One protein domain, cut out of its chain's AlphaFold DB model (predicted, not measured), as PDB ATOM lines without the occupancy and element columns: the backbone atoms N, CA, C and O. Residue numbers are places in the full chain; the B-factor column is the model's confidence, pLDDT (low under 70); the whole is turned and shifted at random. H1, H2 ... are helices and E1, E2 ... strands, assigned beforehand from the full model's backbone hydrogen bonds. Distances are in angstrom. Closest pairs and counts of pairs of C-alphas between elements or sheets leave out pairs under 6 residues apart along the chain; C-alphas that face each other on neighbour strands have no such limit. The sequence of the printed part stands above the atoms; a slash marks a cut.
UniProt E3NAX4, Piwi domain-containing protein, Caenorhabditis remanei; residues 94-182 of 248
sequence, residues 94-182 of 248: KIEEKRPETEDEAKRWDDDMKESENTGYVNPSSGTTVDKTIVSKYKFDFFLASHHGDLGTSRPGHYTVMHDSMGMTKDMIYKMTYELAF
ATOM      1  N   LYS A  94     287.695 195.595 138.326       91.50
ATOM      2  CA  LYS A  94     289.159 195.579 138.425       91.50
ATOM      3  C   LYS A  94     289.733 196.263 137.180       91.50
ATOM      4  O   LYS A  94     289.296 195.952 136.072       91.50
ATOM      5  N   ILE A  95     290.670 197.184 137.369       88.44
ATOM      6  CA  ILE A  95     291.445 197.797 136.287       88.44
ATOM      7  C   ILE A  95     292.563 196.829 135.886       88.44
ATOM      8  O   ILE A  95     293.121 196.122 136.729       88.44
ATOM      9  N   GLU A  96     292.871 196.764 134.595       85.31
ATOM     10  CA  GLU A  96     294.003 195.984 134.100       85.31
ATOM     11  C   GLU A  96     295.330 196.556 134.610       85.31
ATOM     12  O   GLU A  96     295.509 197.767 134.699       85.31
ATOM     13  N   GLU A  97     296.278 195.684 134.948       82.25
ATOM     14  CA  GLU A  97     297.583 196.104 135.479       82.25
ATOM     15  C   GLU A  97     298.463 196.736 134.390       82.25
ATOM     16  O   GLU A  97     299.236 197.652 134.668       82.25
ATOM     17  N   LYS A  98     298.322 196.279 133.138       86.94
ATOM     18  CA  LYS A  98     299.025 196.846 131.984       86.94
ATOM     19  C   LYS A  98     298.199 197.990 131.395       86.94
ATOM     20  O   LYS A  98     297.030 197.807 131.069       86.94
ATOM     21  N   ARG A  99     298.833 199.149 131.205       87.50
ATOM     22  CA  ARG A  99     298.253 200.275 130.464       87.50
ATOM     23  C   ARG A  99     298.092 199.894 128.978       87.50
ATOM     24  O   ARG A  99     299.069 199.414 128.393       87.50
ATOM     25  N   PRO A 100     296.907 200.086 128.374       90.44
ATOM     26  CA  PRO A 100     296.684 199.836 126.949       90.44
ATOM     27  C   PRO A 100     297.595 200.677 126.043       90.44
ATOM     28  O   PRO A 100     298.054 201.750 126.433       90.44
ATOM     29  N   GLU A 101     297.848 200.188 124.825       90.19
ATOM     30  CA  GLU A 101     298.695 200.869 123.828       90.19
ATOM     31  C   GLU A 101     297.902 201.880 122.980       90.19
ATOM     32  O   GLU A 101     298.457 202.882 122.534       90.19
ATOM     33  N   THR A 102     296.597 201.654 122.795       92.56
ATOM     34  CA  THR A 102     295.690 202.568 122.086       92.56
ATOM     35  C   THR A 102     295.474 203.847 122.893       92.56
ATOM     36  O   THR A 102     295.137 203.776 124.074       92.56
ATOM     37  N   GLU A 103     295.588 205.018 122.263       89.81
ATOM     38  CA  GLU A 103     295.519 206.316 122.955       89.81
ATOM     39  C   GLU A 103     294.197 206.534 123.722       89.81
ATOM     40  O   GLU A 103     294.214 206.948 124.883       89.81
ATOM     41  N   ASP A 104     293.056 206.173 123.125       87.00
ATOM     42  CA  ASP A 104     291.734 206.313 123.757       87.00
ATOM     43  C   ASP A 104     291.568 205.418 124.997       87.00
ATOM     44  O   ASP A 104     291.021 205.832 126.025       87.00
ATOM     45  N   GLU A 105     292.055 204.180 124.917       85.50
ATOM     46  CA  GLU A 105     291.985 203.212 126.013       85.50
ATOM     47  C   GLU A 105     292.984 203.554 127.118       85.50
ATOM     48  O   GLU A 105     292.650 203.441 128.297       85.50
ATOM     49  N   ALA A 106     294.175 204.033 126.748       88.56
ATOM     50  CA  ALA A 106     295.185 204.514 127.680       88.56
ATOM     51  C   ALA A 106     294.664 205.705 128.493       88.56
ATOM     52  O   ALA A 106     294.817 205.725 129.712       88.56
ATOM     53  N   LYS A 107     293.972 206.651 127.846       90.38
ATOM     54  CA  LYS A 107     293.352 207.791 128.530       90.38
ATOM     55  C   LYS A 107     292.279 207.350 129.524       90.38
ATOM     56  O   LYS A 107     292.279 207.797 130.668       90.38
ATOM     57  N   ARG A 108     291.385 206.443 129.113       86.44
ATOM     58  CA  ARG A 108     290.363 205.884 130.013       86.44
ATOM     59  C   ARG A 108     290.993 205.135 131.186       86.44
ATOM     60  O   ARG A 108     290.500 205.237 132.303       86.44
ATOM     61  N   TRP A 109     292.066 204.390 130.933       89.94
ATOM     62  CA  TRP A 109     292.821 203.692 131.968       89.94
ATOM     63  C   TRP A 109     293.448 204.672 132.967       89.94
ATOM     64  O   TRP A 109     293.360 204.435 134.168       89.94
ATOM     65  N   ASP A 110     294.022 205.785 132.497       88.50
ATOM     66  CA  ASP A 110     294.613 206.813 133.365       88.50
ATOM     67  C   ASP A 110     293.541 207.467 134.258       88.50
ATOM     68  O   ASP A 110     293.750 207.639 135.464       88.50
ATOM     69  N   ASP A 111     292.373 207.783 133.683       88.50
ATOM     70  CA  ASP A 111     291.221 208.325 134.412       88.50
ATOM     71  C   ASP A 111     290.698 207.327 135.463       88.50
ATOM     72  O   ASP A 111     290.500 207.696 136.623       88.50
ATOM     73  N   ASP A 112     290.543 206.053 135.086       88.31
ATOM     74  CA  ASP A 112     290.125 204.972 135.984       88.31
ATOM     75  C   ASP A 112     291.143 204.774 137.127       88.31
ATOM     76  O   ASP A 112     290.763 204.637 138.291       88.31
ATOM     77  N   MET A 113     292.447 204.772 136.830       87.94
ATOM     78  CA  MET A 113     293.490 204.607 137.848       87.94
ATOM     79  C   MET A 113     293.479 205.752 138.856       87.94
ATOM     80  O   MET A 113     293.583 205.506 140.063       87.94
ATOM     81  N   LYS A 114     293.271 206.982 138.376       88.00
ATOM     82  CA  LYS A 114     293.105 208.162 139.224       88.00
ATOM     83  C   LYS A 114     291.857 208.066 140.103       88.00
ATOM     84  O   LYS A 114     291.952 208.366 141.291       88.00
ATOM     85  N   GLU A 115     290.716 207.636 139.556       86.44
ATOM     86  CA  GLU A 115     289.486 207.394 140.331       86.44
ATOM     87  C   GLU A 115     289.700 206.312 141.398       86.44
ATOM     88  O   GLU A 115     289.188 206.420 142.509       86.44
ATOM     89  N   SER A 116     290.491 205.284 141.082       86.50
ATOM     90  CA  SER A 116     290.755 204.170 141.993       86.50
ATOM     91  C   SER A 116     291.664 204.514 143.175       86.50
ATOM     92  O   SER A 116     291.887 203.639 144.011       86.50
ATOM     93  N   GLU A 117     292.246 205.720 143.237       84.50
ATOM     94  CA  GLU A 117     293.295 206.087 144.206       84.50
ATOM     95  C   GLU A 117     294.447 205.054 144.246       84.50
ATOM     96  O   GLU A 117     294.963 204.703 145.307       84.50
ATOM     97  N   ASN A 118     294.835 204.521 143.080       76.06
ATOM     98  CA  ASN A 118     295.812 203.431 142.908       76.06
ATOM     99  C   ASN A 118     295.443 202.086 143.573       76.06
ATOM    100  O   ASN A 118     296.292 201.202 143.684       76.06
ATOM    101  N   THR A 119     294.190 201.879 143.991       85.50
ATOM    102  CA  THR A 119     293.728 200.567 144.487       85.50
ATOM    103  C   THR A 119     293.488 199.559 143.361       85.50
ATOM    104  O   THR A 119     293.412 198.356 143.619       85.50
ATOM    105  N   GLY A 120     293.343 200.033 142.118       87.44
ATOM    106  CA  GLY A 120     293.019 199.199 140.960       87.44
ATOM    107  C   GLY A 120     291.547 198.774 140.888       87.44
ATOM    108  O   GLY A 120     291.200 197.925 140.065       87.44
ATOM    109  N   TYR A 121     290.674 199.343 141.726       90.44
ATOM    110  CA  TYR A 121     289.234 199.078 141.712       90.44
ATOM    111  C   TYR A 121     288.435 200.363 141.532       90.44
ATOM    112  O   TYR A 121     288.618 201.331 142.260       90.44
ATOM    113  N   VAL A 122     287.486 200.326 140.601       92.88
ATOM    114  CA  VAL A 122     286.562 201.436 140.329       92.88
ATOM    115  C   VAL A 122     285.121 200.964 140.325       92.88
ATOM    116  O   VAL A 122     284.818 199.760 140.315       92.88
ATOM    117  N   ASN A 123     284.208 201.929 140.318       93.00
ATOM    118  CA  ASN A 123     282.801 201.642 140.128       93.00
ATOM    119  C   ASN A 123     282.553 200.910 138.794       93.00
ATOM    120  O   ASN A 123     283.257 201.117 137.799       93.00
ATOM    121  N   PRO A 124     281.530 200.040 138.743       93.31
ATOM    122  CA  PRO A 124     281.155 199.372 137.512       93.31
ATOM    123  C   PRO A 124     280.706 200.412 136.483       93.31
ATOM    124  O   PRO A 124     280.096 201.431 136.822       93.31
ATOM    125  N   SER A 125     280.990 200.148 135.209       91.81
ATOM    126  CA  SER A 125     280.498 200.995 134.126       91.81
ATOM    127  C   SER A 125     278.969 200.945 134.058       91.81
ATOM    128  O   SER A 125     278.345 199.939 134.414       91.81
ATOM    129  N   SER A 126     278.360 202.032 133.586       93.88
ATOM    130  CA  SER A 126     276.915 202.076 133.350       93.88
ATOM    131  C   SER A 126     276.478 200.915 132.448       93.88
ATOM    132  O   SER A 126     277.130 200.629 131.450       93.88
ATOM    133  N   GLY A 127     275.395 200.232 132.821       94.56
ATOM    134  CA  GLY A 127     274.870 199.066 132.103       94.56
ATOM    135  C   GLY A 127     275.434 197.722 132.567       94.56
ATOM    136  O   GLY A 127     274.951 196.681 132.123       94.56
ATOM    137  N   THR A 128     276.398 197.707 133.497       95.50
ATOM    138  CA  THR A 128     276.923 196.447 134.049       95.50
ATOM    139  C   THR A 128     275.791 195.631 134.670       95.50
ATOM    140  O   THR A 128     275.158 196.066 135.638       95.50
ATOM    141  N   THR A 129     275.565 194.439 134.117       96.81
ATOM    142  CA  THR A 129     274.516 193.501 134.528       96.81
ATOM    143  C   THR A 129     275.152 192.208 135.033       96.81
ATOM    144  O   THR A 129     276.086 191.700 134.417       96.81
ATOM    145  N   VAL A 130     274.667 191.679 136.160       96.19
ATOM    146  CA  VAL A 130     275.175 190.441 136.772       96.19
ATOM    147  C   VAL A 130     274.013 189.506 137.109       96.19
ATOM    148  O   VAL A 130     273.190 189.839 137.959       96.19
ATOM    149  N   ASP A 131     273.975 188.331 136.470       95.75
ATOM    150  CA  ASP A 131     272.852 187.375 136.513       95.75
ATOM    151  C   ASP A 131     273.248 185.905 136.789       95.75
ATOM    152  O   ASP A 131     272.414 185.011 136.660       95.75
ATOM    153  N   LYS A 132     274.511 185.621 137.143       90.19
ATOM    154  CA  LYS A 132     275.008 184.238 137.335       90.19
ATOM    155  C   LYS A 132     275.494 183.945 138.754       90.19
ATOM    156  O   LYS A 132     274.886 183.162 139.471       90.19
ATOM    157  N   THR A 133     276.613 184.541 139.161       90.12
ATOM    158  CA  THR A 133     277.390 184.057 140.321       90.12
ATOM    159  C   THR A 133     276.805 184.444 141.679       90.12
ATOM    160  O   THR A 133     276.850 183.659 142.619       90.12
ATOM    161  N   ILE A 134     276.282 185.664 141.794       92.75
ATOM    162  CA  ILE A 134     275.861 186.274 143.070       92.75
ATOM    163  C   ILE A 134     274.337 186.375 143.218       92.75
ATOM    164  O   ILE A 134     273.850 187.041 144.127       92.75
ATOM    165  N   VAL A 135     273.599 185.757 142.297       95.06
ATOM    166  CA  VAL A 135     272.133 185.778 142.236       95.06
ATOM    167  C   VAL A 135     271.563 184.420 142.645       95.06
ATOM    168  O   VAL A 135     272.300 183.456 142.873       95.06
ATOM    169  N   SER A 136     270.243 184.323 142.771       91.81
ATOM    170  CA  SER A 136     269.591 183.061 143.090       91.81
ATOM    171  C   SER A 136     269.738 182.048 141.955       91.81
ATOM    172  O   SER A 136     269.537 182.351 140.787       91.81
ATOM    173  N   LYS A 137     269.984 180.784 142.310       90.25
ATOM    174  CA  LYS A 137     269.940 179.670 141.346       90.25
ATOM    175  C   LYS A 137     268.516 179.315 140.905       90.25
ATOM    176  O   LYS A 137     268.346 178.657 139.886       90.25
ATOM    177  N   TYR A 138     267.512 179.698 141.697       90.75
ATOM    178  CA  TYR A 138     266.121 179.263 141.524       90.75
ATOM    179  C   TYR A 138     265.184 180.384 141.083       90.75
ATOM    180  O   TYR A 138     264.136 180.113 140.505       90.75
ATOM    181  N   LYS A 139     265.526 181.637 141.395       92.38
ATOM    182  CA  LYS A 139     264.733 182.805 141.013       92.38
ATOM    183  C   LYS A 139     265.354 183.456 139.792       92.38
ATOM    184  O   LYS A 139     266.551 183.346 139.559       92.38
ATOM    185  N   PHE A 140     264.531 184.165 139.033       95.06
ATOM    186  CA  PHE A 140     265.057 185.085 138.045       95.06
ATOM    187  C   PHE A 140     265.337 186.428 138.723       95.06
ATOM    188  O   PHE A 140     264.460 187.287 138.820       95.06
ATOM    189  N   ASP A 141     266.573 186.604 139.179       95.94
ATOM    190  CA  ASP A 141     267.081 187.862 139.707       95.94
ATOM    191  C   ASP A 141     268.413 188.285 139.074       95.94
ATOM    192  O   ASP A 141     269.162 187.476 138.528       95.94
ATOM    193  N   PHE A 142     268.675 189.590 139.088       97.50
ATOM    194  CA  PHE A 142     269.881 190.185 138.520       97.50
ATOM    195  C   PHE A 142     270.231 191.504 139.202       97.50
ATOM    196  O   PHE A 142     269.364 192.220 139.710       97.50
ATOM    197  N   PHE A 143     271.514 191.851 139.188       97.19
ATOM    198  CA  PHE A 143     271.983 193.180 139.561       97.19
ATOM    199  C   PHE A 143     272.225 194.012 138.307       97.19
ATOM    200  O   PHE A 143     272.829 193.523 137.358       97.19
ATOM    201  N   LEU A 144     271.807 195.275 138.326       96.94
ATOM    202  CA  LEU A 144     272.076 196.233 137.256       96.94
ATOM    203  C   LEU A 144     272.619 197.540 137.841       96.94
ATOM    204  O   LEU A 144     271.973 198.199 138.664       96.94
ATOM    205  N   ALA A 145     273.808 197.933 137.394       95.94
ATOM    206  CA  ALA A 145     274.377 199.251 137.645       95.94
ATOM    207  C   ALA A 145     273.960 200.216 136.523       95.94
ATOM    208  O   ALA A 145     274.685 200.420 135.555       95.94
ATOM    209  N   SER A 146     272.771 200.815 136.643       94.31
ATOM    210  CA  SER A 146     272.195 201.676 135.593       94.31
ATOM    211  C   SER A 146     272.936 202.998 135.365       94.31
ATOM    212  O   SER A 146     272.763 203.622 134.329       94.31
ATOM    213  N   HIS A 147     273.741 203.445 136.327       89.88
ATOM    214  CA  HIS A 147     274.512 204.685 136.245       89.88
ATOM    215  C   HIS A 147     275.901 204.458 136.836       89.88
ATOM    216  O   HIS A 147     276.069 203.595 137.702       89.88
ATOM    217  N   HIS A 148     276.862 205.250 136.376       86.44
ATOM    218  CA  HIS A 148     278.165 205.367 137.013       86.44
ATOM    219  C   HIS A 148     278.043 206.338 138.198       86.44
ATOM    220  O   HIS A 148     277.403 207.384 138.078       86.44
ATOM    221  N   GLY A 149     278.563 205.947 139.360       83.69
ATOM    222  CA  GLY A 149     278.507 206.767 140.565       83.69
ATOM    223  C   GLY A 149     279.702 207.701 140.644       83.69
ATOM    224  O   GLY A 149     280.801 207.238 140.913       83.69
ATOM    225  N   ASP A 150     279.451 209.001 140.487       79.69
ATOM    226  CA  ASP A 150     280.482 210.051 140.517       79.69
ATOM    227  C   ASP A 150     281.156 210.201 141.906       79.69
ATOM    228  O   ASP A 150     282.225 210.794 142.018       79.69
ATOM    229  N   LEU A 151     280.527 209.708 142.984       83.75
ATOM    230  CA  LEU A 151     281.045 209.812 144.350       83.75
ATOM    231  C   LEU A 151     280.789 208.537 145.162       83.75
ATOM    232  O   LEU A 151     279.645 208.100 145.326       83.75
ATOM    233  N   GLY A 152     281.862 208.002 145.751       86.75
ATOM    234  CA  GLY A 152     281.832 206.814 146.603       86.75
ATOM    235  C   GLY A 152     281.460 205.535 145.846       86.75
ATOM    236  O   GLY A 152     281.460 205.483 144.620       86.75
ATOM    237  N   THR A 153     281.126 204.469 146.574       89.19
ATOM    238  CA  THR A 153     280.806 203.178 145.947       89.19
ATOM    239  C   THR A 153     279.358 203.112 145.463       89.19
ATOM    240  O   THR A 153     278.401 203.201 146.245       89.19
ATOM    241  N   SER A 154     279.197 202.839 144.172       90.44
ATOM    242  CA  SER A 154     277.913 202.644 143.514       90.44
ATOM    243  C   SER A 154     277.137 201.470 144.112       90.44
ATOM    244  O   SER A 154     277.660 200.386 144.381       90.44
ATOM    245  N   ARG A 155     275.830 201.675 144.296       92.00
ATOM    246  CA  ARG A 155     274.895 200.604 144.656       92.00
ATOM    247  C   ARG A 155     274.182 200.145 143.387       92.00
ATOM    248  O   ARG A 155     273.383 200.937 142.884       92.00
ATOM    249  N   PRO A 156     274.419 198.936 142.858       94.81
ATOM    250  CA  PRO A 156     273.575 198.419 141.784       94.81
ATOM    251  C   PRO A 156     272.135 198.246 142.298       94.81
ATOM    252  O   PRO A 156     271.918 198.189 143.506       94.81
ATOM    253  N   GLY A 157     271.145 198.240 141.410       95.44
ATOM    254  CA  GLY A 157     269.793 197.803 141.761       95.44
ATOM    255  C   GLY A 157     269.709 196.284 141.666       95.44
ATOM    256  O   GLY A 157     270.208 195.721 140.693       95.44
ATOM    257  N   HIS A 158     269.098 195.629 142.652       96.44
ATOM    258  CA  HIS A 158     268.757 194.207 142.587       96.44
ATOM    259  C   HIS A 158     267.315 194.064 142.116       96.44
ATOM    260  O   HIS A 158     266.406 194.640 142.713       96.44
ATOM    261  N   TYR A 159     267.120 193.342 141.024       97.19
ATOM    262  CA  TYR A 159     265.835 193.155 140.370       97.19
ATOM    263  C   TYR A 159     265.465 191.685 140.454       97.19
ATOM    264  O   TYR A 159     266.272 190.836 140.095       97.19
ATOM    265  N   THR A 160     264.252 191.383 140.908       96.81
ATOM    266  CA  THR A 160     263.709 190.021 140.933       96.81
ATOM    267  C   THR A 160     262.399 189.986 140.160       96.81
ATOM    268  O   THR A 160     261.457 190.710 140.487       96.81
ATOM    269  N   VAL A 161     262.326 189.141 139.134       96.62
ATOM    270  CA  VAL A 161     261.108 188.919 138.350       96.62
ATOM    271  C   VAL A 161     260.220 187.941 139.115       96.62
ATOM    272  O   VAL A 161     260.550 186.767 139.269       96.62
ATOM    273  N   MET A 162     259.096 188.440 139.624       95.44
ATOM    274  CA  MET A 162     258.166 187.680 140.466       95.44
ATOM    275  C   MET A 162     257.058 187.005 139.665       95.44
ATOM    276  O   MET A 162     256.546 185.962 140.062       95.44
ATOM    277  N   HIS A 163     256.670 187.614 138.549       95.62
ATOM    278  CA  HIS A 163     255.663 187.082 137.645       95.62
ATOM    279  C   HIS A 163     255.975 187.542 136.229       95.62
ATOM    280  O   HIS A 163     256.301 188.710 136.031       95.62
ATOM    281  N   ASP A 164     255.828 186.652 135.256       95.88
ATOM    282  CA  ASP A 164     255.840 187.016 133.849       95.88
ATOM    283  C   ASP A 164     254.897 186.103 133.061       95.88
ATOM    284  O   ASP A 164     255.068 184.888 133.034       95.88
ATOM    285  N   SER A 165     253.885 186.702 132.441       94.44
ATOM    286  CA  SER A 165     252.929 186.015 131.558       94.44
ATOM    287  C   SER A 165     253.138 186.364 130.083       94.44
ATOM    288  O   SER A 165     252.480 185.789 129.215       94.44
ATOM    289  N   MET A 166     254.060 187.285 129.780       91.81
ATOM    290  CA  MET A 166     254.462 187.582 128.407       91.81
ATOM    291  C   MET A 166     255.478 186.577 127.872       91.81
ATOM    292  O   MET A 166     255.456 186.295 126.676       91.81
ATOM    293  N   GLY A 167     256.297 185.990 128.750       91.62
ATOM    294  CA  GLY A 167     257.374 185.088 128.351       91.62
ATOM    295  C   GLY A 167     258.558 185.866 127.783       91.62
ATOM    296  O   GLY A 167     259.119 185.486 126.758       91.62
ATOM    297  N   MET A 168     258.904 186.992 128.409       92.44
ATOM    298  CA  MET A 168     260.044 187.805 128.006       92.44
ATOM    299  C   MET A 168     261.352 187.058 128.242       92.44
ATOM    300  O   MET A 168     261.555 186.399 129.264       92.44
ATOM    301  N   THR A 169     262.282 187.212 127.303       96.06
ATOM    302  CA  THR A 169     263.639 186.708 127.490       96.06
ATOM    303  C   THR A 169     264.373 187.540 128.538       96.06
ATOM    304  O   THR A 169     264.023 188.692 128.817       96.06
ATOM    305  N   LYS A 170     265.434 186.966 129.112       95.50
ATOM    306  CA  LYS A 170     266.263 187.670 130.093       95.50
ATOM    307  C   LYS A 170     266.819 188.984 129.534       95.50
ATOM    308  O   LYS A 170     266.671 190.026 130.168       95.50
ATOM    309  N   ASP A 171     267.343 188.941 128.310       96.19
ATOM    310  CA  ASP A 171     267.931 190.100 127.632       96.19
ATOM    311  C   ASP A 171     266.919 191.222 127.388       96.19
ATOM    312  O   ASP A 171     267.255 192.396 127.549       96.19
ATOM    313  N   MET A 172     265.662 190.883 127.070       96.31
ATOM    314  CA  MET A 172     264.593 191.879 126.942       96.31
ATOM    315  C   MET A 172     264.366 192.620 128.261       96.31
ATOM    316  O   MET A 172     264.254 193.846 128.264       96.31
ATOM    317  N   ILE A 173     264.342 191.899 129.386       96.81
ATOM    318  CA  ILE A 173     264.152 192.508 130.707       96.81
ATOM    319  C   ILE A 173     265.359 193.363 131.094       96.81
ATOM    320  O   ILE A 173     265.170 194.469 131.605       96.81
ATOM    321  N   TYR A 174     266.583 192.898 130.833       97.25
ATOM    322  CA  TYR A 174     267.798 193.673 131.101       97.25
ATOM    323  C   TYR A 174     267.797 194.983 130.321       97.25
ATOM    324  O   TYR A 174     267.927 196.055 130.916       97.25
ATOM    325  N   LYS A 175     267.568 194.898 129.006       96.81
ATOM    326  CA  LYS A 175     267.547 196.050 128.110       96.81
ATOM    327  C   LYS A 175     266.444 197.034 128.486       96.81
ATOM    328  O   LYS A 175     266.746 198.200 128.710       96.81
ATOM    329  N   MET A 176     265.206 196.565 128.664       96.38
ATOM    330  CA  MET A 176     264.081 197.410 129.081       96.38
ATOM    331  C   MET A 176     264.377 198.122 130.407       96.38
ATOM    332  O   MET A 176     264.191 199.331 130.526       96.38
ATOM    333  N   THR A 177     264.879 197.393 131.406       96.94
ATOM    334  CA  THR A 177     265.189 197.970 132.723       96.94
ATOM    335  C   THR A 177     266.285 199.032 132.629       96.94
ATOM    336  O   THR A 177     266.215 200.051 133.317       96.94
ATOM    337  N   TYR A 178     267.285 198.811 131.773       97.31
ATOM    338  CA  TYR A 178     268.358 199.767 131.539       97.31
ATOM    339  C   TYR A 178     267.882 201.000 130.766       97.31
ATOM    340  O   TYR A 178     268.129 202.116 131.210       97.31
ATOM    341  N   GLU A 179     267.133 200.831 129.677       96.56
ATOM    342  CA  GLU A 179     266.600 201.933 128.864       96.56
ATOM    343  C   GLU A 179     265.672 202.847 129.673       96.56
ATOM    344  O   GLU A 179     265.772 204.072 129.587       96.56
ATOM    345  N   LEU A 180     264.840 202.280 130.555       95.88
ATOM    346  CA  LEU A 180     263.985 203.062 131.451       95.88
ATOM    347  C   LEU A 180     264.773 203.987 132.391       95.88
ATOM    348  O   LEU A 180     264.209 204.969 132.875       95.88
ATOM    349  N   ALA A 181     266.053 203.719 132.665       95.19
ATOM    350  CA  ALA A 181     266.894 204.609 133.466       95.19
ATOM    351  C   ALA A 181     267.276 205.909 132.732       95.19
ATOM    352  O   ALA A 181     267.666 206.879 133.382       95.19
ATOM    353  N   PHE A 182     267.146 205.959 131.403       94.81
ATOM    354  CA  PHE A 182     267.444 207.144 130.591       94.81
ATOM    355  C   PHE A 182     266.230 208.054 130.384       94.81
ATOM    356  O   PHE A 182     266.387 209.198 129.974       94.81
TER     357      PHE A 182
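What this domain is: This is residues 94 to 182 of the 248 residues of the protein "Piwi domain-containing protein" of Caenorhabditis remanei (UniProt E3NAX4). A small, strongly twisted sheet of three strands, E1 to E3, has the helix H2 packed over one face and no named helix over the other, while the helix H1 sits well away from both, near one end of the long axis. The long link of residues 116 to 127 reaches from H1 to the sheet, and at the far end residues 164 to 169, of which 164 belongs to E3, stick out. The printed part has 89 residues with two named helices and three named strands, in the order H1 E1 E2 E3 H2; the sheet's order is E1 - E2 - E3, all antiparallel. The class is mixed, helices and strands, with 40 residues, under half, in named elements. The whole is loose, with a radius of gyration of the C-alphas of 16.1 A, and spans 48 by 23 by 22 A.

Where its parts are: Begin with the sheet: find C-alpha 128 at (276.923, 196.447, 134.049), where E1, residues 128 to 130, begins. E2 is residues 140 to 145, 17.0 A long, and E3 is residues 157 to 164, 19.3 A long. H2 is residues 170 to 179, 14.3 A long, and ends at C-alpha 179, (266.600, 201.933, 128.864). Then look for H1, residues 103 to 115, from C-alpha 103 at (295.519, 206.316, 122.955), 18.4 A long.

How they stand to each other: The three strands form a meander, each the antiparallel neighbour of the one before, and E1 and E2 as well as E2 and E3 are hairpins. Between E1 and E2, at 155 degrees, look for N 130 and O 143, 2.9 A apart, within hydrogen-bond range. Between E2 and E3, at 148 degrees, N 159 and O 142 are within that range at 2.8 A. H2 is on the sheet, making two layers, a helix on one face of a sheet. Its height over the sheet is 9.2 A; it lies over E2 and runs slantwise to the strands, only just, at 33 degrees to E2 on the local plane. The closest C-alphas of E2 and H2 are those of Leu 144 and Tyr 178, 7.7 A apart. H1 is not on the sheet and is apart from H2. In H1 and H2 every O i to N i+4 pair is within hydrogen-bond range.

The domain as a whole: The C-alphas of Glu 101 and Ser 165, the two farthest apart, are 48.7 A from each other. Residues 164 to 169 stand free. The links H1 to E1 and E2 to E3 are long, E1 to E2 is short, and E3 to H2 is tight. The printed part has no cut. Mean pLDDT of the printed part is 91.7, and no printed residue is under 70.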